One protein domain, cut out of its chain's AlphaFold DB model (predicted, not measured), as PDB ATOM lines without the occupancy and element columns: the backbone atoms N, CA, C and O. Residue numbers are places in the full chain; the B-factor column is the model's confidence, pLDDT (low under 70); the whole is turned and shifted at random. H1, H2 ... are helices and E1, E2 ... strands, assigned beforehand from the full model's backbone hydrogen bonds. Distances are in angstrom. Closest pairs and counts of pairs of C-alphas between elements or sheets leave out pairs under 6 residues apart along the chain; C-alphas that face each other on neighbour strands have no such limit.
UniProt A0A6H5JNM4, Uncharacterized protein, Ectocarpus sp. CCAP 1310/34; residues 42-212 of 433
ATOM      1  N   GLY A  42     154.953 185.535 188.554       82.69
ATOM      2  CA  GLY A  42     153.535 185.693 188.250       82.69
ATOM      3  C   GLY A  42     152.797 184.363 188.208       82.69
ATOM      4  O   GLY A  42     153.401 183.298 188.056       82.69
ATOM      5  N   ILE A  43     151.469 184.435 188.309       81.31
ATOM      6  CA  ILE A  43     150.576 183.278 188.223       81.31
ATOM      7  C   ILE A  43     149.887 183.268 186.855       81.31
ATOM      8  O   ILE A  43     149.252 184.247 186.465       81.31
ATOM      9  N   ARG A  44     149.980 182.153 186.123       79.81
ATOM     10  CA  ARG A  44     149.331 181.947 184.816       79.81
ATOM     11  C   ARG A  44     148.641 180.589 184.795       79.81
ATOM     12  O   ARG A  44     149.301 179.575 184.965       79.81
ATOM     13  N   GLU A  45     147.321 180.566 184.619       78.31
ATOM     14  CA  GLU A  45     146.523 179.325 184.518       78.31
ATOM     15  C   GLU A  45     146.769 178.300 185.649       78.31
ATOM     16  O   GLU A  45     146.769 177.091 185.436       78.31
ATOM     17  N   GLY A  46     147.002 178.779 186.878       79.44
ATOM     18  CA  GLY A  46     147.302 177.924 188.036       79.44
ATOM     19  C   GLY A  46     148.776 177.513 188.178       79.44
ATOM     20  O   GLY A  46     149.117 176.793 189.119       79.44
ATOM     21  N   PHE A  47     149.654 177.996 187.299       81.88
ATOM     22  CA  PHE A  47     151.106 177.838 187.380       81.88
ATOM     23  C   PHE A  47     151.766 179.088 187.960       81.88
ATOM     24  O   PHE A  47     151.367 180.202 187.635       81.88
ATOM     25  N   VAL A  48     152.811 178.905 188.763       83.50
ATOM     26  CA  VAL A  48     153.748 179.962 189.160       83.50
ATOM     27  C   VAL A  48     154.900 179.968 188.164       83.50
ATOM     28  O   VAL A  48     155.562 178.945 187.979       83.50
ATOM     29  N   VAL A  49     155.153 181.108 187.527       84.06
ATOM     30  CA  VAL A  49     156.202 181.252 186.517       84.06
ATOM     31  C   VAL A  49     157.057 182.477 186.823       84.06
ATOM     32  O   VAL A  49     156.545 183.583 186.982       84.06
ATOM     33  N   GLN A  50     158.370 182.274 186.863       87.62
ATOM     34  CA  GLN A  50     159.375 183.332 186.867       87.62
ATOM     35  C   GLN A  50     160.179 183.256 185.571       87.62
ATOM     36  O   GLN A  50     160.976 182.335 185.398       87.62
ATOM     37  N   GLU A  51     159.971 184.209 184.666       79.56
ATOM     38  CA  GLU A  51     160.582 184.188 183.327       79.56
ATOM     39  C   GLU A  51     161.897 184.972 183.251       79.56
ATOM     40  O   GLU A  51     162.781 184.589 182.491       79.56
ATOM     41  N   VAL A  52     162.049 186.037 184.047       81.50
ATOM     42  CA  VAL A  52     163.183 186.971 183.972       81.50
ATOM     43  C   VAL A  52     163.769 187.189 185.359       81.50
ATOM     44  O   VAL A  52     163.018 187.382 186.314       81.50
ATOM     45  N   GLY A  53     165.102 187.195 185.449       85.12
ATOM     46  CA  GLY A  53     165.848 187.457 186.681       85.12
ATOM     47  C   GLY A  53     165.679 186.381 187.759       85.12
ATOM     48  O   GLY A  53     164.762 185.566 187.731       85.12
ATOM     49  N   CYS A  54     166.566 186.382 188.751       88.31
ATOM     50  CA  CYS A  54     166.465 185.486 189.904       88.31
ATOM     51  C   CYS A  54     166.649 186.276 191.209       88.31
ATOM     52  O   CYS A  54     167.732 186.241 191.788       88.31
ATOM     53  N   PRO A  55     165.617 186.987 191.705       86.56
ATOM     54  CA  PRO A  55     165.634 187.638 193.020       86.56
ATOM     55  C   PRO A  55     165.911 186.685 194.186       86.56
ATOM     56  O   PRO A  55     166.190 187.132 195.289       86.56
ATOM     57  N   GLN A  56     165.805 185.374 193.969       90.88
ATOM     58  CA  GLN A  56     166.151 184.371 194.966       90.88
ATOM     59  C   GLN A  56     167.654 184.152 195.069       90.88
ATOM     60  O   GLN A  56     168.073 183.556 196.052       90.88
ATOM     61  N   ALA A  57     168.465 184.580 194.098       90.00
ATOM     62  CA  ALA A  57     169.915 184.494 194.209       90.00
ATOM     63  C   ALA A  57     170.403 185.398 195.352       90.00
ATOM     64  O   ALA A  57     170.038 186.569 195.422       90.00
ATOM     65  N   ILE A  58     171.224 184.848 196.245       90.69
ATOM     66  CA  ILE A  58     171.740 185.540 197.432       90.69
ATOM     67  C   ILE A  58     173.262 185.441 197.509       90.69
ATOM     68  O   ILE A  58     173.884 184.543 196.937       90.69
ATOM     69  N   SER A  59     173.872 186.362 198.254       90.38
ATOM     70  CA  SER A  59     175.317 186.338 198.507       90.38
ATOM     71  C   SER A  59     175.724 185.221 199.479       90.38
ATOM     72  O   SER A  59     174.904 184.666 200.216       90.38
ATOM     73  N   HIS A  60     177.023 184.906 199.523       90.75
ATOM     74  CA  HIS A  60     177.554 183.926 200.472       90.75
ATOM     75  C   HIS A  60     177.368 184.350 201.935       90.75
ATOM     76  O   HIS A  60     176.909 183.548 202.750       90.75
ATOM     77  N   ASP A  61     177.670 185.609 202.257       90.56
ATOM     78  CA  ASP A  61     177.529 186.155 203.611       90.56
ATOM     79  C   ASP A  61     176.072 186.123 204.073       90.56
ATOM     80  O   ASP A  61     175.767 185.749 205.207       90.56
ATOM     81  N   GLU A  62     175.152 186.432 203.162       90.94
ATOM     82  CA  GLU A  62     173.728 186.313 203.419       90.94
ATOM     83  C   GLU A  62     173.318 184.860 203.670       90.94
ATOM     84  O   GLU A  62     172.639 184.579 204.655       90.94
ATOM     85  N   ALA A  63     173.773 183.904 202.855       91.31
ATOM     86  CA  ALA A  63     173.478 182.490 203.079       91.31
ATOM     87  C   ALA A  63     173.992 181.993 204.443       91.31
ATOM     88  O   ALA A  63     173.302 181.218 205.118       91.31
ATOM     89  N   LEU A  64     175.168 182.452 204.885       91.19
ATOM     90  CA  LEU A  64     175.712 182.160 206.217       91.19
ATOM     91  C   LEU A  64     174.839 182.758 207.329       91.19
ATOM     92  O   LEU A  64     174.512 182.060 208.296       91.19
ATOM     93  N   ALA A  65     174.404 184.011 207.173       91.25
ATOM     94  CA  ALA A  65     173.485 184.663 208.103       91.25
ATOM     95  C   ALA A  65     172.153 183.893 208.203       91.25
ATOM     96  O   ALA A  65     171.770 183.471 209.292       91.25
ATOM     97  N   ARG A  66     171.508 183.581 207.066       90.44
ATOM     98  CA  ARG A  66     170.253 182.801 207.015       90.44
ATOM     99  C   ARG A  66     170.416 181.400 207.616       90.44
ATOM    100  O   ARG A  66     169.514 180.860 208.260       90.44
ATOM    101  N   THR A  67     171.563 180.759 207.395       89.38
ATOM    102  CA  THR A  67     171.820 179.403 207.901       89.38
ATOM    103  C   THR A  67     171.976 179.382 209.419       89.38
ATOM    104  O   THR A  67     171.425 178.479 210.058       89.38
ATOM    105  N   SER A  68     172.679 180.368 209.977       89.00
ATOM    106  CA  SER A  68     172.983 180.470 211.410       89.00
ATOM    107  C   SER A  68     171.826 181.008 212.255       89.00
ATOM    108  O   SER A  68     171.720 180.640 213.425       89.00
ATOM    109  N   ASP A  69     170.938 181.812 211.674       88.31
ATOM    110  CA  ASP A  69     169.808 182.403 212.385       88.31
ATOM    111  C   ASP A  69     168.597 181.437 212.445       88.31
ATOM    112  O   ASP A  69     168.028 181.068 211.408       88.31
ATOM    113  N   PRO A  70     168.175 180.986 213.645       85.19
ATOM    114  CA  PRO A  70     167.025 180.098 213.807       85.19
ATOM    115  C   PRO A  70     165.673 180.800 213.622       85.19
ATOM    116  O   PRO A  70     164.661 180.108 213.520       85.19
ATOM    117  N   SER A  71     165.630 182.138 213.597       84.81
ATOM    118  CA  SER A  71     164.394 182.898 213.370       84.81
ATOM    119  C   SER A  71     163.921 182.842 211.914       84.81
ATOM    120  O   SER A  71     162.753 183.104 211.636       84.81
ATOM    121  N   TRP A  72     164.792 182.431 210.987       84.06
ATOM    122  CA  TRP A  72     164.467 182.323 209.570       84.06
ATOM    123  C   TRP A  72     163.707 181.022 209.294       84.06
ATOM    124  O   TRP A  72     164.251 179.932 209.517       84.06
ATOM    125  N   PRO A  73     162.463 181.093 208.792       79.06
ATOM    126  CA  PRO A  73     161.657 179.911 208.567       79.06
ATOM    127  C   PRO A  73     162.180 179.127 207.357       79.06
ATOM    128  O   PRO A  73     162.661 179.695 206.377       79.06
ATOM    129  N   GLY A  74     162.044 177.801 207.411       82.25
ATOM    130  CA  GLY A  74     162.454 176.897 206.334       82.25
ATOM    131  C   GLY A  74     163.718 176.082 206.631       82.25
ATOM    132  O   GLY A  74     164.484 176.352 207.555       82.25
ATOM    133  N   GLY A  75     163.908 175.017 205.852       86.81
ATOM    134  CA  GLY A  75     165.086 174.144 205.919       86.81
ATOM    135  C   GLY A  75     166.214 174.598 204.992       86.81
ATOM    136  O   GLY A  75     166.012 175.479 204.158       86.81
ATOM    137  N   VAL A  76     167.382 173.963 205.119       88.12
ATOM    138  CA  VAL A  76     168.498 174.109 204.168       88.12
ATOM    139  C   VAL A  76     168.488 172.914 203.221       88.12
ATOM    140  O   VAL A  76     168.483 171.764 203.664       88.12
ATOM    141  N   LEU A  77     168.506 173.175 201.919       88.38
ATOM    142  CA  LEU A  77     168.616 172.156 200.883       88.38
ATOM    143  C   LEU A  77     170.012 172.245 200.265       88.38
ATOM    144  O   LEU A  77     170.322 173.228 199.609       88.38
ATOM    145  N   ASN A  78     170.851 171.235 200.488       87.50
ATOM    146  CA  ASN A  78     172.205 171.186 199.937       87.50
ATOM    147  C   ASN A  78     172.301 170.018 198.948       87.50
ATOM    148  O   ASN A  78     172.217 168.846 199.326       87.50
ATOM    149  N   VAL A  79     172.455 170.354 197.674       85.56
ATOM    150  CA  VAL A  79     172.649 169.400 196.590       85.56
ATOM    151  C   VAL A  79     174.149 169.213 196.410       85.56
ATOM    152  O   VAL A  79     174.832 170.072 195.871       85.56
ATOM    153  N   THR A  80     174.671 168.080 196.870       79.38
ATOM    154  CA  THR A  80     176.122 167.838 196.903       79.38
ATOM    155  C   THR A  80     176.688 167.347 195.575       79.38
ATOM    156  O   THR A  80     177.882 167.478 195.335       79.38
ATOM    157  N   SER A  81     175.866 166.708 194.740       77.50
ATOM    158  CA  SER A  81     176.266 166.237 193.413       77.50
ATOM    159  C   SER A  81     175.044 165.989 192.536       77.50
ATOM    160  O   SER A  81     174.002 165.522 192.999       77.50
ATOM    161  N   LEU A  82     175.203 166.259 191.244       76.75
ATOM    162  CA  LEU A  82     174.244 165.925 190.195       76.75
ATOM    163  C   LEU A  82     174.854 164.968 189.146       76.75
ATOM    164  O   LEU A  82     174.249 164.681 188.112       76.75
ATOM    165  N   GLU A  83     176.047 164.428 189.414       71.00
ATOM    166  CA  GLU A  83     176.834 163.610 188.479       71.00
ATOM    167  C   GLU A  83     176.057 162.397 187.930       71.00
ATOM    168  O   GLU A  83     176.192 162.010 186.759       71.00
ATOM    169  N   THR A  84     175.203 161.823 188.776       68.69
ATOM    170  CA  THR A  84     174.421 160.609 188.529       68.69
ATOM    171  C   THR A  84     173.120 160.850 187.750       68.69
ATOM    172  O   THR A  84     172.500 159.890 187.292       68.69
ATOM    173  N   VAL A  85     172.728 162.111 187.506       70.81
ATOM    174  CA  VAL A  85     171.515 162.474 186.738       70.81
ATOM    175  C   VAL A  85     171.654 162.142 185.235       70.81
ATOM    176  O   VAL A  85     170.664 161.965 184.510       70.81
ATOM    177  N   GLY A  86     172.891 161.967 184.757       73.50
ATOM    178  CA  GLY A  86     173.200 161.572 183.385       73.50
ATOM    179  C   GLY A  86     173.358 162.769 182.445       73.50
ATOM    180  O   GLY A  86     174.164 163.652 182.702       73.50
ATOM    181  N   ARG A  87     172.650 162.771 181.309       76.81
ATOM    182  CA  ARG A  87     172.838 163.743 180.208       76.81
ATOM    183  C   ARG A  87     172.278 165.134 180.529       76.81
ATOM    184  O   ARG A  87     171.335 165.237 181.306       76.81
ATOM    185  N   SER A  88     172.752 166.168 179.832       82.25
ATOM    186  CA  SER A  88     172.432 167.587 180.080       82.25
ATOM    187  C   SER A  88     170.929 167.897 180.146       82.25
ATOM    188  O   SER A  88     170.491 168.627 181.023       82.25
ATOM    189  N   GLY A  89     170.100 167.272 179.303       82.62
ATOM    190  CA  GLY A  89     168.639 167.427 179.387       82.62
ATOM    191  C   GLY A  89     168.025 166.893 180.689       82.62
ATOM    192  O   GLY A  89     167.159 167.527 181.285       82.62
ATOM    193  N   ASN A  90     168.494 165.737 181.171       80.31
ATOM    194  CA  ASN A  90     168.084 165.209 182.477       80.31
ATOM    195  C   ASN A  90     168.621 166.085 183.607       80.31
ATOM    196  O   ASN A  90     167.963 166.242 184.631       80.31
ATOM    197  N   HIS A  91     169.830 166.606 183.417       84.00
ATOM    198  CA  HIS A  91     170.508 167.460 184.371       84.00
ATOM    199  C   HIS A  91     169.729 168.759 184.602       84.00
ATOM    200  O   HIS A  91     169.413 169.099 185.740       84.00
ATOM    201  N   TYR A  92     169.290 169.398 183.515       87.25
ATOM    202  CA  TYR A  92     168.394 170.554 183.547       87.25
ATOM    203  C   TYR A  92     167.106 170.258 184.323       87.25
ATOM    204  O   TYR A  92     166.732 171.006 185.223       87.25
ATOM    205  N   MET A  93     166.450 169.129 184.036       84.62
ATOM    206  CA  MET A  93     165.224 168.746 184.743       84.62
ATOM    207  C   MET A  93     165.434 168.573 186.251       84.62
ATOM    208  O   MET A  93     164.570 168.965 187.038       84.62
ATOM    209  N   ALA A  94     166.565 168.000 186.669       84.56
ATOM    210  CA  ALA A  94     166.890 167.851 188.083       84.56
ATOM    211  C   ALA A  94     167.031 169.213 188.773       84.56
ATOM    212  O   ALA A  94     166.436 169.415 189.831       84.56
ATOM    213  N   ILE A  95     167.747 170.154 188.156       87.81
ATOM    214  CA  ILE A  95     167.912 171.522 188.666       87.81
ATOM    215  C   ILE A  95     166.566 172.242 188.758       87.81
ATOM    216  O   ILE A  95     166.213 172.749 189.821       87.81
ATOM    217  N   SER A  96     165.774 172.205 187.684       88.81
ATOM    218  CA  SER A  96     164.420 172.775 187.649       88.81
ATOM    219  C   SER A  96     163.540 172.218 188.779       88.81
ATOM    220  O   SER A  96     162.849 172.951 189.494       88.81
ATOM    221  N   THR A  97     163.648 170.909 189.033       86.75
ATOM    222  CA  THR A  97     162.947 170.243 190.138       86.75
ATOM    223  C   THR A  97     163.444 170.726 191.505       86.75
ATOM    224  O   THR A  97     162.627 170.906 192.410       86.75
ATOM    225  N   MET A  98     164.750 170.959 191.685       88.56
ATOM    226  CA  MET A  98     165.306 171.485 192.943       88.56
ATOM    227  C   MET A  98     164.829 172.908 193.229       88.56
ATOM    228  O   MET A  98     164.454 173.193 194.366       88.56
ATOM    229  N   PHE A  99     164.769 173.777 192.218       91.44
ATOM    230  CA  PHE A  99     164.216 175.122 192.379       91.44
ATOM    231  C   PHE A  99     162.732 175.098 192.738       91.44
ATOM    232  O   PHE A  99     162.306 175.768 193.679       91.44
ATOM    233  N   SER A 100     161.955 174.264 192.051       89.50
ATOM    234  CA  SER A 100     160.526 174.092 192.326       89.50
ATOM    235  C   SER A 100     160.289 173.552 193.740       89.50
ATOM    236  O   SER A 100     159.437 174.055 194.469       89.50
ATOM    237  N   LEU A 101     161.089 172.572 194.175       87.88
ATOM    238  CA  LEU A 101     161.067 172.055 195.544       87.88
ATOM    239  C   LEU A 101     161.413 173.147 196.564       87.88
ATOM    240  O   LEU A 101     160.738 173.258 197.587       87.88
ATOM    241  N   ALA A 102     162.446 173.946 196.297       89.94
ATOM    242  CA  ALA A 102     162.879 175.012 197.189       89.94
ATOM    243  C   ALA A 102     161.801 176.092 197.358       89.94
ATOM    244  O   ALA A 102     161.519 176.489 198.491       89.94
ATOM    245  N   PHE A 103     161.138 176.479 196.264       90.44
ATOM    246  CA  PHE A 103     159.986 177.379 196.280       90.44
ATOM    247  C   PHE A 103     158.816 176.790 197.082       90.44
ATOM    248  O   PHE A 103     158.355 177.407 198.041       90.44
ATOM    249  N   CYS A 104     158.390 175.564 196.750       87.81
ATOM    250  CA  CYS A 104     157.264 174.881 197.397       87.81
ATOM    251  C   CYS A 104     157.458 174.669 198.904       87.81
ATOM    252  O   CYS A 104     156.487 174.615 199.651       87.81
ATOM    253  N   CYS A 105     158.704 174.510 199.350       87.12
ATOM    254  CA  CYS A 105     159.034 174.288 200.754       87.12
ATOM    255  C   CYS A 105     159.451 175.556 201.509       87.12
ATOM    256  O   CYS A 105     159.761 175.463 202.699       87.12
ATOM    257  N   GLY A 106     159.516 176.709 200.834       88.00
ATOM    258  CA  GLY A 106     160.031 177.948 201.413       88.00
ATOM    259  C   GLY A 106     161.419 177.776 202.024       88.00
ATOM    260  O   GLY A 106     161.640 178.112 203.187       88.00
ATOM    261  N   VAL A 107     162.327 177.163 201.263       89.25
ATOM    262  CA  VAL A 107     163.687 176.828 201.701       89.25
ATOM    263  C   VAL A 107     164.484 178.100 201.989       89.25
ATOM    264  O   VAL A 107     164.544 179.003 201.156       89.25
ATOM    265  N   LYS A 108     165.140 178.150 203.156       90.38
ATOM    266  CA  LYS A 108     165.922 179.322 203.568       90.38
ATOM    267  C   LYS A 108     167.239 179.452 202.815       90.38
ATOM    268  O   LYS A 108     167.656 180.567 202.531       90.38
ATOM    269  N   VAL A 109     167.874 178.331 202.479       91.88
ATOM    270  CA  VAL A 109     169.063 178.288 201.622       91.88
ATOM    271  C   VAL A 109     169.002 177.026 200.769       91.88
ATOM    272  O   VAL A 109     168.931 175.920 201.309       91.88
ATOM    273  N   LEU A 110     169.005 177.201 199.451       92.81
ATOM    274  CA  LEU A 110     169.306 176.177 198.461       92.81
ATOM    275  C   LEU A 110     170.751 176.386 198.005       92.81
ATOM    276  O   LEU A 110     171.087 177.442 197.474       92.81
ATOM    277  N   GLU A 111     171.579 175.373 198.210       91.25
ATOM    278  CA  GLU A 111     172.965 175.304 197.755       91.25
ATOM    279  C   GLU A 111     173.050 174.237 196.658       91.25
ATOM    280  O   GLU A 111     172.697 173.075 196.892       91.25
ATOM    281  N   LEU A 112     173.453 174.648 195.454       88.81
ATOM    282  CA  LEU A 112     173.735 173.750 194.329       88.81
ATOM    283  C   LEU A 112     175.235 173.401 194.284       88.81
ATOM    284  O   LEU A 112     176.030 174.131 194.877       88.81
ATOM    285  N   PRO A 113     175.641 172.306 193.611       83.62
ATOM    286  CA  PRO A 113     177.047 171.919 193.549       83.62
ATOM    287  C   PRO A 113     177.906 172.998 192.880       83.62
ATOM    288  O   PRO A 113     177.513 173.538 191.850       83.62
ATOM    289  N   ASP A 114     179.109 173.234 193.411       79.62
ATOM    290  CA  ASP A 114     180.085 174.189 192.851       79.62
ATOM    291  C   ASP A 114     180.609 173.779 191.460       79.62
ATOM    292  O   ASP A 114     181.078 174.610 190.679       79.62
ATOM    293  N   THR A 115     180.526 172.484 191.144       78.38
ATOM    294  CA  THR A 115     180.942 171.924 189.859       78.38
ATOM    295  C   THR A 115     179.880 170.973 189.330       78.38
ATOM    296  O   THR A 115     179.427 170.070 190.039       78.38
ATOM    297  N   ASP A 116     179.553 171.121 188.050       79.25
ATOM    298  CA  ASP A 116     178.789 170.154 187.278       79.25
ATOM    299  C   ASP A 116     179.586 169.686 186.053       79.25
ATOM    300  O   ASP A 116     180.102 170.451 185.245       79.25
ATOM    301  N   TYR A 117     179.667 168.372 185.903       74.00
ATOM    302  CA  TYR A 117     180.435 167.695 184.866       74.00
ATOM    303  C   TYR A 117     179.583 167.336 183.639       74.00
ATOM    304  O   TYR A 117     180.059 166.650 182.731       74.00
ATOM    305  N   ARG A 118     178.289 167.686 183.628       79.00
ATOM    306  CA  ARG A 118     177.329 167.234 182.609       79.00
ATOM    307  C   ARG A 118     176.856 168.326 181.664       79.00
ATOM    308  O   ARG A 118     176.395 167.976 180.570       79.00
ATOM    309  N   PHE A 119     176.941 169.599 182.035       82.44
ATOM    310  CA  PHE A 119     176.747 170.673 181.067       82.44
ATOM    311  C   PHE A 119     178.040 170.964 180.302       82.44
ATOM    312  O   PHE A 119     179.103 171.050 180.913       82.44
ATOM    313  N   PRO A 120     177.964 171.077 178.966       80.69
ATOM    314  CA  PRO A 120     179.099 171.512 178.164       80.69
ATOM    315  C   PRO A 120     179.449 172.980 178.450       80.69
ATOM    316  O   PRO A 120     178.570 173.769 178.789       80.69
ATOM    317  N   THR A 121     180.716 173.335 178.247       78.06
ATOM    318  CA  THR A 121     181.237 174.712 178.297       78.06
ATOM    319  C   THR A 121     181.971 175.044 176.996       78.06
ATOM    320  O   THR A 121     182.349 174.124 176.261       78.06
ATOM    321  N   GLU A 122     182.211 176.333 176.729       71.62
ATOM    322  CA  GLU A 122     182.982 176.795 175.558       71.62
ATOM    323  C   GLU A 122     184.364 176.136 175.459       71.62
ATOM    324  O   GLU A 122     184.807 175.761 174.376       71.62
ATOM    325  N   GLU A 123     185.026 175.927 176.596       72.06
ATOM    326  CA  GLU A 123     186.373 175.349 176.664       72.06
ATOM    327  C   GLU A 123     186.374 173.809 176.686       72.06
ATOM    328  O   GLU A 123     187.425 173.185 176.831       72.06
ATOM    329  N   GLY A 124     185.204 173.162 176.578       67.38
ATOM    330  CA  GLY A 124     185.078 171.705 176.687       67.38
ATOM    331  C   GLY A 124     185.436 171.149 178.075       67.38
ATOM    332  O   GLY A 124     185.676 169.947 178.213       67.38
ATOM    333  N   GLY A 125     185.485 172.017 179.089       69.75
ATOM    334  CA  GLY A 125     185.782 171.700 180.483       69.75
ATOM    335  C   GLY A 125     184.533 171.546 181.355       69.75
ATOM    336  O   GLY A 125     183.397 171.582 180.882       69.75
ATOM    337  N   GLU A 126     184.761 171.374 182.656       76.00
ATOM    338  CA  GLU A 126     183.715 171.284 183.681       76.00
ATOM    339  C   GLU A 126     182.929 172.597 183.791       76.00
ATOM    340  O   GLU A 126     183.524 173.677 183.801       76.00
ATOM    341  N   PHE A 127     181.606 172.512 183.953       74.81
ATOM    342  CA  PHE A 127     180.782 173.669 184.275       74.81
ATOM    343  C   PHE A 127     181.017 174.053 185.739       74.81
ATOM    344  O   PHE A 127     180.525 173.410 186.668       74.81
ATOM    345  N   LYS A 128     181.812 175.104 185.951       68.81
ATOM    346  CA  LYS A 128     182.069 175.672 187.277       68.81
ATOM    347  C   LYS A 128     181.068 176.776 187.541       68.81
ATOM    348  O   LYS A 128     181.310 177.958 187.290       68.81
ATOM    349  N   SER A 129     179.935 176.340 188.063       58.47
ATOM    350  CA  SER A 129     178.915 177.205 188.617       58.47
ATOM    351  C   SER A 129     179.467 177.710 189.956       58.47
ATOM    352  O   SER A 129     179.371 177.023 190.969       58.47
ATOM    353  N   SER A 130     180.168 178.847 189.972       58.94
ATOM    354  CA  SER A 130     180.599 179.496 191.224       58.94
ATOM    355  C   SER A 130     179.480 179.422 192.271       58.94
ATOM    356  O   SER A 130     178.355 179.691 191.882       58.94
ATOM    357  N   LYS A 131     179.748 179.086 193.544       69.69
ATOM    358  CA  LYS A 131     178.738 178.904 194.620       69.69
ATOM    359  C   LYS A 131     177.387 179.589 194.359       69.69
ATOM    360  O   LYS A 131     177.216 180.768 194.669       69.69
ATOM    361  N   HIS A 132     176.425 178.841 193.816       83.88
ATOM    362  CA  HIS A 132     175.082 179.352 193.566       83.88
ATOM    363  C   HIS A 132     174.207 179.098 194.786       83.88
ATOM    364  O   HIS A 132     173.881 177.956 195.129       83.88
ATOM    365  N   LEU A 133     173.844 180.191 195.444       91.56
ATOM    366  CA  LEU A 133     173.080 180.189 196.677       91.56
ATOM    367  C   LEU A 133     171.764 180.897 196.417       91.56
ATOM    368  O   LEU A 133     171.740 182.016 195.904       91.56
ATOM    369  N   PHE A 134     170.671 180.232 196.770       92.62
ATOM    370  CA  PHE A 134     169.336 180.765 196.565       92.62
ATOM    371  C   PHE A 134     168.530 180.736 197.848       92.62
ATOM    372  O   PHE A 134     168.712 179.856 198.690       92.62
ATOM    373  N   SER A 135     167.579 181.647 197.977       91.75
ATOM    374  CA  SER A 135     166.614 181.619 199.055       91.75
ATOM    375  C   SER A 135     165.198 181.846 198.578       91.75
ATOM    376  O   SER A 135     164.897 182.748 197.804       91.75
ATOM    377  N   PHE A 136     164.319 181.014 199.115       89.19
ATOM    378  CA  PHE A 136     162.887 181.041 198.892       89.19
ATOM    379  C   PHE A 136     162.156 181.257 200.223       89.19
ATOM    380  O   PHE A 136     160.959 181.003 200.319       89.19
ATOM    381  N   SER A 137     162.839 181.693 201.287       82.69
ATOM    382  CA  SER A 137     162.178 182.085 202.534       82.69
ATOM    383  C   SER A 137     161.551 183.473 202.404       82.69
ATOM    384  O   SER A 137     162.093 184.353 201.740       82.69
ATOM    385  N   SER A 138     160.409 183.657 203.062       71.12
ATOM    386  CA  SER A 138     159.643 184.907 203.098       71.12
ATOM    387  C   SER A 138     160.412 186.082 203.707       71.12
ATOM    388  O   SER A 138     160.328 187.196 203.202       71.12
ATOM    389  N   HIS A 139     161.235 185.843 204.732       60.19
ATOM    390  CA  HIS A 139     162.124 186.877 205.263       60.19
ATOM    391  C   HIS A 139     163.162 187.263 204.198       60.19
ATOM    392  O   HIS A 139     164.036 186.468 203.864       60.19
ATOM    393  N   GLY A 140     163.027 188.456 203.616       55.00
ATOM    394  CA  GLY A 140     163.975 189.031 202.655       55.00
ATOM    395  C   GLY A 140     163.525 189.043 201.192       55.00
ATOM    396  O   GLY A 140     164.264 189.557 200.362       55.00
ATOM    397  N   THR A 141     162.343 188.509 200.853       62.38
ATOM    398  CA  THR A 141     161.775 188.636 199.498       62.38
ATOM    399  C   THR A 141     160.257 188.835 199.554       62.38
ATOM    400  O   THR A 141     159.489 187.903 199.319       62.38
ATOM    401  N   ASP A 142     159.813 190.061 199.854       61.69
ATOM    402  CA  ASP A 142     158.390 190.409 200.043       61.69
ATOM    403  C   ASP A 142     157.492 189.941 198.877       61.69
ATOM    404  O   ASP A 142     156.365 189.488 199.085       61.69
ATOM    405  N   GLY A 143     158.017 189.943 197.646       70.06
ATOM    406  CA  GLY A 143     157.300 189.440 196.470       70.06
ATOM    407  C   GLY A 143     157.061 187.923 196.467       70.06
ATOM    408  O   GLY A 143     156.042 187.461 195.968       70.06
ATOM    409  N   VAL A 144     157.955 187.120 197.049       75.12
ATOM    410  CA  VAL A 144     157.858 185.648 196.993       75.12
ATOM    411  C   VAL A 144     156.819 185.123 197.990       75.12
ATOM    412  O   VAL A 144     156.199 184.089 197.744       75.12
ATOM    413  N   GLU A 145     156.635 185.784 199.136       78.19
ATOM    414  CA  GLU A 145     155.604 185.404 200.110       78.19
ATOM    415  C   GLU A 145     154.199 185.745 199.607       78.19
ATOM    416  O   GLU A 145     153.331 184.869 199.583       78.19
ATOM    417  N   ALA A 146     153.992 186.984 199.152       78.38
ATOM    418  CA  ALA A 146     152.708 187.433 198.624       78.38
ATOM    419  C   ALA A 146     152.229 186.555 197.455       78.38
ATOM    420  O   ALA A 146     151.072 186.129 197.433       78.38
ATOM    421  N   GLU A 147     153.123 186.203 196.525       78.25
ATOM    422  CA  GLU A 147     152.785 185.331 195.393       78.25
ATOM    423  C   GLU A 147     152.463 183.897 195.827       78.25
ATOM    424  O   GLU A 147     151.518 183.294 195.321       78.25
ATOM    425  N   ARG A 148     153.175 183.341 196.818       79.56
ATOM    426  CA  ARG A 148     152.849 182.010 197.359       79.56
ATOM    427  C   ARG A 148     151.491 181.972 198.035       79.56
ATOM    428  O   ARG A 148     150.729 181.033 197.811       79.56
ATOM    429  N   GLN A 149     151.182 182.981 198.845       81.44
ATOM    430  CA  GLN A 149     149.876 183.087 199.491       81.44
ATOM    431  C   GLN A 149     148.767 183.216 198.443       81.44
ATOM    432  O   GLN A 149     147.774 182.491 198.511       81.44
ATOM    433  N   THR A 150     148.970 184.068 197.436       82.62
ATOM    434  CA  THR A 150     148.028 184.257 196.324       82.62
ATOM    435  C   THR A 150     147.827 182.959 195.540       82.62
ATOM    436  O   THR A 150     146.696 182.542 195.298       82.62
ATOM    437  N   TRP A 151     148.906 182.252 195.203       83.19
ATOM    438  CA  TRP A 151     148.842 180.966 194.511       83.19
ATOM    439  C   TRP A 151     148.117 179.894 195.324       83.19
ATOM    440  O   TRP A 151     147.263 179.188 194.782       83.19
ATOM    441  N   SER A 152     148.411 179.793 196.621       81.75
ATOM    442  CA  SER A 152     147.751 178.853 197.529       81.75
ATOM    443  C   SER A 152     146.242 179.098 197.581       81.75
ATOM    444  O   SER A 152     145.451 178.161 197.453       81.75
ATOM    445  N   GLN A 153     145.831 180.368 197.646       83.62
ATOM    446  CA  GLN A 153     144.421 180.763 197.600       83.62
ATOM    447  C   GLN A 153     143.754 180.413 196.260       83.62
ATOM    448  O   GLN A 153     142.634 179.907 196.255       83.62
ATOM    449  N   LEU A 154     144.428 180.655 195.132       80.88
ATOM    450  CA  LEU A 154     143.863 180.435 193.795       80.88
ATOM    451  C   LEU A 154     143.788 178.957 193.397       80.88
ATOM    452  O   LEU A 154     142.856 178.551 192.705       80.88
ATOM    453  N   THR A 155     144.768 178.152 193.801       77.69
ATOM    454  CA  THR A 155     144.878 176.745 193.380       77.69
ATOM    455  C   THR A 155     144.374 175.757 194.427       77.69
ATOM    456  O   THR A 155     144.198 174.575 194.120       77.69
ATOM    457  N   GLY A 156     144.151 176.214 195.663       77.31
ATOM    458  CA  GLY A 156     143.863 175.350 196.807       77.31
ATOM    459  C   GLY A 156     145.054 174.479 197.219       77.31
ATOM    460  O   GLY A 156     144.868 173.479 197.914       77.31
ATOM    461  N   LEU A 157     146.265 174.809 196.757       74.56
ATOM    462  CA  LEU A 157     147.492 174.111 197.117       74.56
ATOM    463  C   LEU A 157     148.154 174.820 198.285       74.56
ATOM    464  O   LEU A 157     148.729 175.890 198.144       74.56
ATOM    465  N   GLU A 158     148.048 174.199 199.452       69.69
ATOM    466  CA  GLU A 158     148.528 174.776 200.701       69.69
ATOM    467  C   GLU A 158     150.043 175.015 200.678       69.69
ATOM    468  O   GLU A 158     150.801 174.222 200.110       69.69
ATOM    469  N   ASP A 159     150.486 176.070 201.368       67.44
ATOM    470  CA  ASP A 159     151.898 176.255 201.682       67.44
ATOM    471  C   ASP A 159     152.392 175.049 202.499       67.44
ATOM    472  O   ASP A 159     151.816 174.668 203.528       67.44
ATOM    473  N   LEU A 160     153.439 174.399 201.995       73.62
ATOM    474  CA  LEU A 160     154.005 173.194 202.593       73.62
ATOM    475  C   LEU A 160     155.138 173.523 203.571       73.62
ATOM    476  O   LEU A 160     155.684 172.609 204.203       73.62
ATOM    477  N   GLN A 161     155.472 174.808 203.735       69.75
ATOM    478  CA  GLN A 161     156.441 175.271 204.713       69.75
ATOM    479  C   GLN A 161     156.071 174.767 206.121       69.75
ATOM    480  O   GLN A 161     154.930 174.827 206.572       69.75
ATOM    481  N   GLY A 162     157.050 174.196 206.828       61.22
ATOM    482  CA  GLY A 162     156.870 173.732 208.209       61.22
ATOM    483  C   GLY A 162     156.107 172.410 208.388       61.22
ATOM    484  O   GLY A 162     156.088 171.887 209.504       61.22
ATOM    485  N   ARG A 163     155.552 171.801 207.327       67.44
ATOM    486  CA  ARG A 163     154.930 170.466 207.410       67.44
ATOM    487  C   ARG A 163     155.990 169.387 207.623       67.44
ATOM    488  O   ARG A 163     156.656 168.929 206.690       67.44
ATOM    489  N   VAL A 164     156.151 168.987 208.884       56.66
ATOM    490  CA  VAL A 164     157.092 167.945 209.314       56.66
ATOM    491  C   VAL A 164     156.810 166.651 208.543       56.66
ATOM    492  O   VAL A 164     155.703 166.128 208.585       56.66
ATOM    493  N   GLY A 165     157.816 166.146 207.822       62.62
ATOM    494  CA  GLY A 165     157.708 164.941 206.988       62.62
ATOM    495  C   GLY A 165     157.394 165.193 205.509       62.62
ATOM    496  O   GLY A 165     157.530 164.269 204.715       62.62
ATOM    497  N   VAL A 166     157.039 166.426 205.118       71.12
ATOM    498  CA  VAL A 166     156.793 166.802 203.711       71.12
ATOM    499  C   VAL A 166     158.005 167.522 203.121       71.12
ATOM    500  O   VAL A 166     158.526 167.107 202.088       71.12
ATOM    501  N   CYS A 167     158.497 168.557 203.809       75.69
ATOM    502  CA  CYS A 167     159.656 169.336 203.380       75.69
ATOM    503  C   CYS A 167     160.916 168.942 204.171       75.69
ATOM    504  O   CYS A 167     160.900 168.959 205.407       75.69
ATOM    505  N   PRO A 168     162.020 168.561 203.502       63.81
ATOM    506  CA  PRO A 168     163.222 168.115 204.194       63.81
ATOM    507  C   PRO A 168     163.934 169.280 204.902       63.81
ATOM    508  O   PRO A 168     164.165 170.327 204.307       63.81
ATOM    509  N   LYS A 169     164.343 169.082 206.166       62.84
ATOM    510  CA  LYS A 169     165.159 170.061 206.921       62.84
ATOM    511  C   LYS A 169     166.612 170.134 206.431       62.84
ATOM    512  O   LYS A 169     167.233 171.188 206.527       62.84
ATOM    513  N   LYS A 170     167.127 168.997 205.952       62.69
ATOM    514  CA  LYS A 170     168.422 168.808 205.294       62.69
ATOM    515  C   LYS A 170     168.300 167.583 204.394       62.69
ATOM    516  O   LYS A 170     167.904 166.522 204.874       62.69
ATOM    517  N   ARG A 171     168.601 167.714 203.106       64.00
ATOM    518  CA  ARG A 171     168.623 166.582 202.172       64.00
ATOM    519  C   ARG A 171     169.903 166.644 201.372       64.00
ATOM    520  O   ARG A 171     170.122 167.638 200.704       64.00
ATOM    521  N   ILE A 172     170.689 165.579 201.454       56.69
ATOM    522  CA  ILE A 172     171.759 165.284 200.508       56.69
ATOM    523  C   ILE A 172     171.091 164.442 199.425       56.69
ATOM    524  O   ILE A 172     170.585 163.355 199.714       56.69
ATOM    525  N   VAL A 173     170.972 164.982 198.217       56.06
ATOM    526  CA  VAL A 173     170.449 164.230 197.074       56.06
ATOM    527  C   VAL A 173     171.650 163.656 196.335       56.06
ATOM    528  O   VAL A 173     172.420 164.409 195.754       56.06
ATOM    529  N   ASP A 174     171.808 162.334 196.359       51.59
ATOM    530  CA  ASP A 174     172.578 161.646 195.325       51.59
ATOM    531  C   ASP A 174     171.706 161.651 194.056       51.59
ATOM    532  O   ASP A 174     170.553 161.204 194.071       51.59
ATOM    533  N   GLY A 175     172.210 162.249 192.976       47.59
ATOM    534  CA  GLY A 175     171.485 162.527 191.730       47.59
ATOM    535  C   GLY A 175     170.877 161.312 191.008       47.59
ATOM    536  O   GLY A 175     170.140 161.493 190.038       47.59
ATOM    537  N   THR A 176     171.079 160.082 191.495       48.94
ATOM    538  CA  THR A 176     170.491 158.841 190.957       48.94
ATOM    539  C   THR A 176     168.957 158.891 190.911       48.94
ATOM    540  O   THR A 176     168.332 158.176 190.124       48.94
ATOM    541  N   HIS A 177     168.338 159.786 191.690       49.78
ATOM    542  CA  HIS A 177     166.887 159.953 191.782       49.78
ATOM    543  C   HIS A 177     166.389 161.398 191.623       49.78
ATOM    544  O   HIS A 177     165.230 161.663 191.920       49.78
ATOM    545  N   ALA A 178     167.186 162.355 191.134       49.97
ATOM    546  CA  ALA A 178     166.727 163.753 191.083       49.97
ATOM    547  C   ALA A 178     165.513 163.971 190.147       49.97
ATOM    548  O   ALA A 178     164.643 164.783 190.443       49.97
ATOM    549  N   ASN A 179     165.385 163.160 189.088       49.72
ATOM    550  CA  ASN A 179     164.206 163.147 188.202       49.72
ATOM    551  C   ASN A 179     163.004 162.370 188.768       49.72
ATOM    552  O   ASN A 179     161.923 162.387 188.185       49.72
ATOM    553  N   HIS A 180     163.206 161.641 189.866       55.91
ATOM    554  CA  HIS A 180     162.212 160.815 190.548       55.91
ATOM    555  C   HIS A 180     162.436 160.962 192.034       55.91
ATOM    556  O   HIS A 180     162.905 160.028 192.685       55.91
ATOM    557  N   ILE A 181     162.159 162.145 192.573       60.19
ATOM    558  CA  ILE A 181     162.205 162.316 194.017       60.19
ATOM    559  C   ILE A 181     161.121 161.404 194.608       60.19
ATOM    560  O   ILE A 181     159.938 161.739 194.655       60.19
ATOM    561  N   THR A 182     161.520 160.196 194.996       59.72
ATOM    562  CA  THR A 182     160.632 159.202 195.582       59.72
ATOM    563  C   THR A 182     160.299 159.610 197.012       59.72
ATOM    564  O   THR A 182     161.021 160.379 197.654       59.72
ATOM    565  N   GLY A 183     159.151 159.140 197.499       66.62
ATOM    566  CA  GLY A 183     158.700 159.423 198.862       66.62
ATOM    567  C   GLY A 183     158.164 160.837 199.093       66.62
ATOM    568  O   GLY A 183     157.885 161.182 200.236       66.62
ATOM    569  N   LEU A 184     157.987 161.658 198.050       73.38
ATOM    570  CA  LEU A 184     157.267 162.925 198.194       73.38
ATOM    571  C   LEU A 184     155.759 162.681 198.339       73.38
ATOM    572  O   LEU A 184     155.177 161.896 197.586       73.38
ATOM    573  N   GLY A 185     155.124 163.394 199.270       78.19
ATOM    574  CA  GLY A 185     153.666 163.435 199.382       78.19
ATOM    575  C   GLY A 185     153.009 163.983 198.108       78.19
ATOM    576  O   GLY A 185     153.615 164.763 197.368       78.19
ATOM    577  N   LYS A 186     151.756 163.584 197.851       81.62
ATOM    578  CA  LYS A 186     151.008 163.969 196.637       81.62
ATOM    579  C   LYS A 186     150.913 165.486 196.456       81.62
ATOM    580  O   LYS A 186     151.018 165.958 195.324       81.62
ATOM    581  N   ASP A 187     150.771 166.226 197.550       82.38
ATOM    582  CA  ASP A 187     150.635 167.686 197.525       82.38
ATOM    583  C   ASP A 187     151.938 168.360 197.091       82.38
ATOM    584  O   ASP A 187     151.924 169.214 196.210       82.38
ATOM    585  N   LEU A 188     153.084 167.895 197.597       83.00
ATOM    586  CA  LEU A 188     154.392 168.410 197.189       83.00
ATOM    587  C   LEU A 188     154.705 168.080 195.727       83.00
ATOM    588  O   LEU A 188     155.170 168.941 194.986       83.00
ATOM    589  N   GLN A 189     154.385 166.865 195.274       82.62
ATOM    590  CA  GLN A 189     154.495 166.520 193.853       82.62
ATOM    591  C   GLN A 189     153.583 167.387 192.983       82.62
ATOM    592  O   GLN A 189     153.917 167.700 191.843       82.62
ATOM    593  N   ARG A 190     152.390 167.739 193.474       83.00
ATOM    594  CA  ARG A 190     151.490 168.641 192.758       83.00
ATOM    595  C   ARG A 190     152.077 170.050 192.706       83.00
ATOM    596  O   ARG A 190     152.142 170.576 191.605       83.00
ATOM    597  N   CYS A 191     152.580 170.593 193.813       85.50
ATOM    598  CA  CYS A 191     153.233 171.903 193.839       85.50
ATOM    599  C   CYS A 191     154.418 171.978 192.862       85.50
ATOM    600  O   CYS A 191     154.417 172.816 191.971       85.50
ATOM    601  N   ILE A 192     155.365 171.032 192.940       85.75
ATOM    602  CA  ILE A 192     156.565 171.002 192.080       85.75
ATOM    603  C   ILE A 192     156.211 171.004 190.585       85.75
ATOM    604  O   ILE A 192     156.941 171.564 189.781       85.75
ATOM    605  N   ARG A 193     155.081 170.399 190.199       81.81
ATOM    606  CA  ARG A 193     154.623 170.369 188.800       81.81
ATOM    607  C   ARG A 193     154.039 171.688 188.295       81.81
ATOM    608  O   ARG A 193     153.867 171.815 187.090       81.81
ATOM    609  N   HIS A 194     153.694 172.612 189.189       84.75
ATOM    610  CA  HIS A 194     153.052 173.884 188.848       84.75
ATOM    611  C   HIS A 194     153.971 175.089 189.055       84.75
ATOM    612  O   HIS A 194     153.549 176.214 188.816       84.75
ATOM    613  N   VAL A 195     155.203 174.879 189.514       85.94
ATOM    614  CA  VAL A 195     156.166 175.949 189.774       85.94
ATOM    615  C   VAL A 195     157.286 175.868 188.745       85.94
ATOM    616  O   VAL A 195     157.848 174.801 188.523       85.94
ATOM    617  N   HIS A 196     157.611 176.999 188.122       87.06
ATOM    618  CA  HIS A 196     158.664 177.115 187.117       87.06
ATOM    619  C   HIS A 196     159.535 178.342 187.397       87.06
ATOM    620  O   HIS A 196     159.102 179.479 187.208       87.06
ATOM    621  N   MET A 197     160.783 178.110 187.808       89.31
ATOM    622  CA  MET A 197     161.727 179.157 188.217       89.31
ATOM    623  C   MET A 197     162.770 179.427 187.125       89.31
ATOM    624  O   MET A 197     163.972 179.323 187.365       89.31
ATOM    625  N   ARG A 198     162.324 179.737 185.902       87.25
ATOM    626  CA  ARG A 198     163.214 179.843 184.728       87.25
ATOM    627  C   ARG A 198     164.276 180.911 184.872       87.25
ATOM    628  O   ARG A 198     165.398 180.703 184.435       87.25
ATOM    629  N   GLY A 199     163.945 182.034 185.493       87.12
ATOM    630  CA  GLY A 199     164.930 183.073 185.761       87.12
ATOM    631  C   GLY A 199     166.083 182.569 186.642       87.12
ATOM    632  O   GLY A 199     167.244 182.855 186.360       87.12
ATOM    633  N   CYS A 200     165.793 181.732 187.643       90.06
ATOM    634  CA  CYS A 200     166.820 181.072 188.455       90.06
ATOM    635  C   CYS A 200     167.533 179.921 187.744       90.06
ATOM    636  O   CYS A 200     168.738 179.757 187.926       90.06
ATOM    637  N   GLU A 201     166.836 179.162 186.897       90.62
ATOM    638  CA  GLU A 201     167.466 178.176 186.010       90.62
ATOM    639  C   GLU A 201     168.470 178.850 185.065       90.62
ATOM    640  O   GLU A 201     169.597 178.380 184.938       90.62
ATOM    641  N   ALA A 202     168.099 179.983 184.465       87.69
ATOM    642  CA  ALA A 202     168.961 180.767 183.590       87.69
ATOM    643  C   ALA A 202     170.147 181.375 184.352       87.69
ATOM    644  O   ALA A 202     171.272 181.305 183.871       87.69
ATOM    645  N   ALA A 203     169.917 181.907 185.558       87.12
ATOM    646  CA  ALA A 203     170.987 182.413 186.417       87.12
ATOM    647  C   ALA A 203     171.986 181.311 186.805       87.12
ATOM    648  O   ALA A 203     173.190 181.554 186.850       87.12
ATOM    649  N   TYR A 204     171.503 180.089 187.055       87.69
ATOM    650  CA  TYR A 204     172.374 178.939 187.279       87.69
ATOM    651  C   TYR A 204     173.131 178.548 186.009       87.69
ATOM    652  O   TYR A 204     174.310 178.257 186.083       87.69
ATOM    653  N   LEU A 205     172.484 178.562 184.843       86.69
ATOM    654  CA  LEU A 205     173.045 178.102 183.570       86.69
ATOM    655  C   LEU A 205     173.689 179.217 182.732       86.69
ATOM    656  O   LEU A 205     173.875 179.035 181.532       86.69
ATOM    657  N   GLN A 206     174.030 180.367 183.315       81.88
ATOM    658  CA  GLN A 206     174.408 181.560 182.549       81.88
ATOM    659  C   GLN A 206     175.586 181.320 181.588       81.88
ATOM    660  O   GLN A 206     175.530 181.767 180.447       81.88
ATOM    661  N   GLN A 207     176.615 180.561 181.994       76.25
ATOM    662  CA  GLN A 207     177.752 180.249 181.105       76.25
ATOM    663  C   GLN A 207     177.384 179.250 179.992       76.25
ATOM    664  O   GLN A 207     178.133 179.104 179.037       76.25
ATOM    665  N   VAL A 208     176.258 178.538 180.128       79.62
ATOM    666  CA  VAL A 208     175.772 177.533 179.168       79.62
ATOM    667  C   VAL A 208     174.782 178.143 178.175       79.62
ATOM    668  O   VAL A 208     174.767 177.786 177.003       79.62
ATOM    669  N   ILE A 209     173.912 179.033 178.652       75.94
ATOM    670  CA  ILE A 209     172.876 179.666 177.829       75.94
ATOM    671  C   ILE A 209     173.419 180.917 177.122       75.94
ATOM    672  O   ILE A 209     172.886 181.291 176.080       75.94
ATOM    673  N   GLY A 210     174.503 181.508 177.642       65.19
ATOM    674  CA  GLY A 210     175.051 182.768 177.153       65.19
ATOM    675  C   GLY A 210     174.122 183.951 177.447       65.19
ATOM    676  O   GLY A 210     172.977 183.785 177.874       65.19
ATOM    677  N   ASP A 211     174.614 185.170 177.243       64.50
ATOM    678  CA  ASP A 211     173.733 186.332 177.113       64.50
ATOM    679  C   ASP A 211     173.152 186.391 175.688       64.50
ATOM    680  O   ASP A 211     173.657 185.739 174.773       64.50
ATOM    681  N   GLU A 212     172.075 187.149 175.457       61.91
ATOM    682  CA  GLU A 212     171.502 187.244 174.105       61.91
ATOM    683  C   GLU A 212     172.520 187.749 173.068       61.91
ATOM    684  O   GLU A 212     172.410 187.378 171.898       61.91
TER     685      GLU A 212
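What this domain is: This is residues 42 to 212 of the 433 residues of an uncharacterized protein of Ectocarpus sp. CCAP 1310/34 (UniProt A0A6H5JNM4). A core helix, H2, has two small, loosely formed three-stranded sheets on different sides of it, and long loops run between these parts. Helix H3 packs on the sheet E1 E2 E6, H1 only grazes the sheet E4 E3 E5, and the short helices H4 and H5 pack on H2. The 171 printed residues hold six named helices and six named strands, in the order E1 E2 H1 E3 H2 E4 H3 E5 H4 E6 H5 H6; the class is mixed, with 77 residues, under half, in named elements. E1 E2 E6 is mixed and E4 E3 E5 is parallel, each in that order. The whole is compact, with a radius of gyration of the C-alphas of 15.4 A and spans of 47 by 34 by 34 A.

Where its parts are: Find C-alpha 42 at (153.535, 185.693, 188.250), where E1, residues 42 to 44, begins; E2, 47 to 50, and E6, 195 to 197, share its sheet. The other sheet has E4, 109 to 111, E3, 76 to 78, and E5, 170 to 172. From C-alpha 88 at (172.432, 167.587, 180.080), H2 runs 24.1 A to residue 104. H3, 142 to 155, spans 20.3 A, and H1, 60 to 68, spans 12.3 A. H4 is 186 to 192, H5 198 to 204, and H6, 206 to 209, ends at C-alpha 209, (172.876, 179.666, 177.829).

How they stand to each other: Start at the hairpin E1 and E2, antiparallel, with N 44 and O 47 at 2.8 A; E2 and E6 are parallel, with N 196 and O 48 at 2.8 A. H2 and H3 are on one face of this sheet, two layers; the closest C-alphas of H2 and E6 are those of Ser 100 and Val 195, 5.4 A apart. H5 only grazes it. In the other sheet E4 and E3 are parallel, with N 77 and O 109 at 2.8 A. E3 and E5, also parallel, have no such pair within hydrogen-bond range. H2 is over E4, at a height over the sheet of 11.4 A, and runs along the strands, at 7 degrees to E4 on the local plane. E3, H2, E4 form a strand-helix-strand unit, two parallel neighbour strands with a helix between, its crossover right-handed; E4, H3, E5 form a split one, with E3 between its strands, left-handed. With residues 97 to 104 alone H2 touches H4, closest at the C-alphas of Ser 100 and Ile 192, 5.0 A. In H1 to H5 every O i to N i+4 pair is within hydrogen-bond range; H6 is too short for one.

The domain as a whole: The C-alphas farthest apart, those of Glu 123 and Gln 153, are 47.2 A apart. The printed part has no cut. The links E4 to H3, H3 to E5 and E5 to H4 are long. Mean pLDDT of the printed part is 78.6; look for values under 70 at residues 168 to 183, among others.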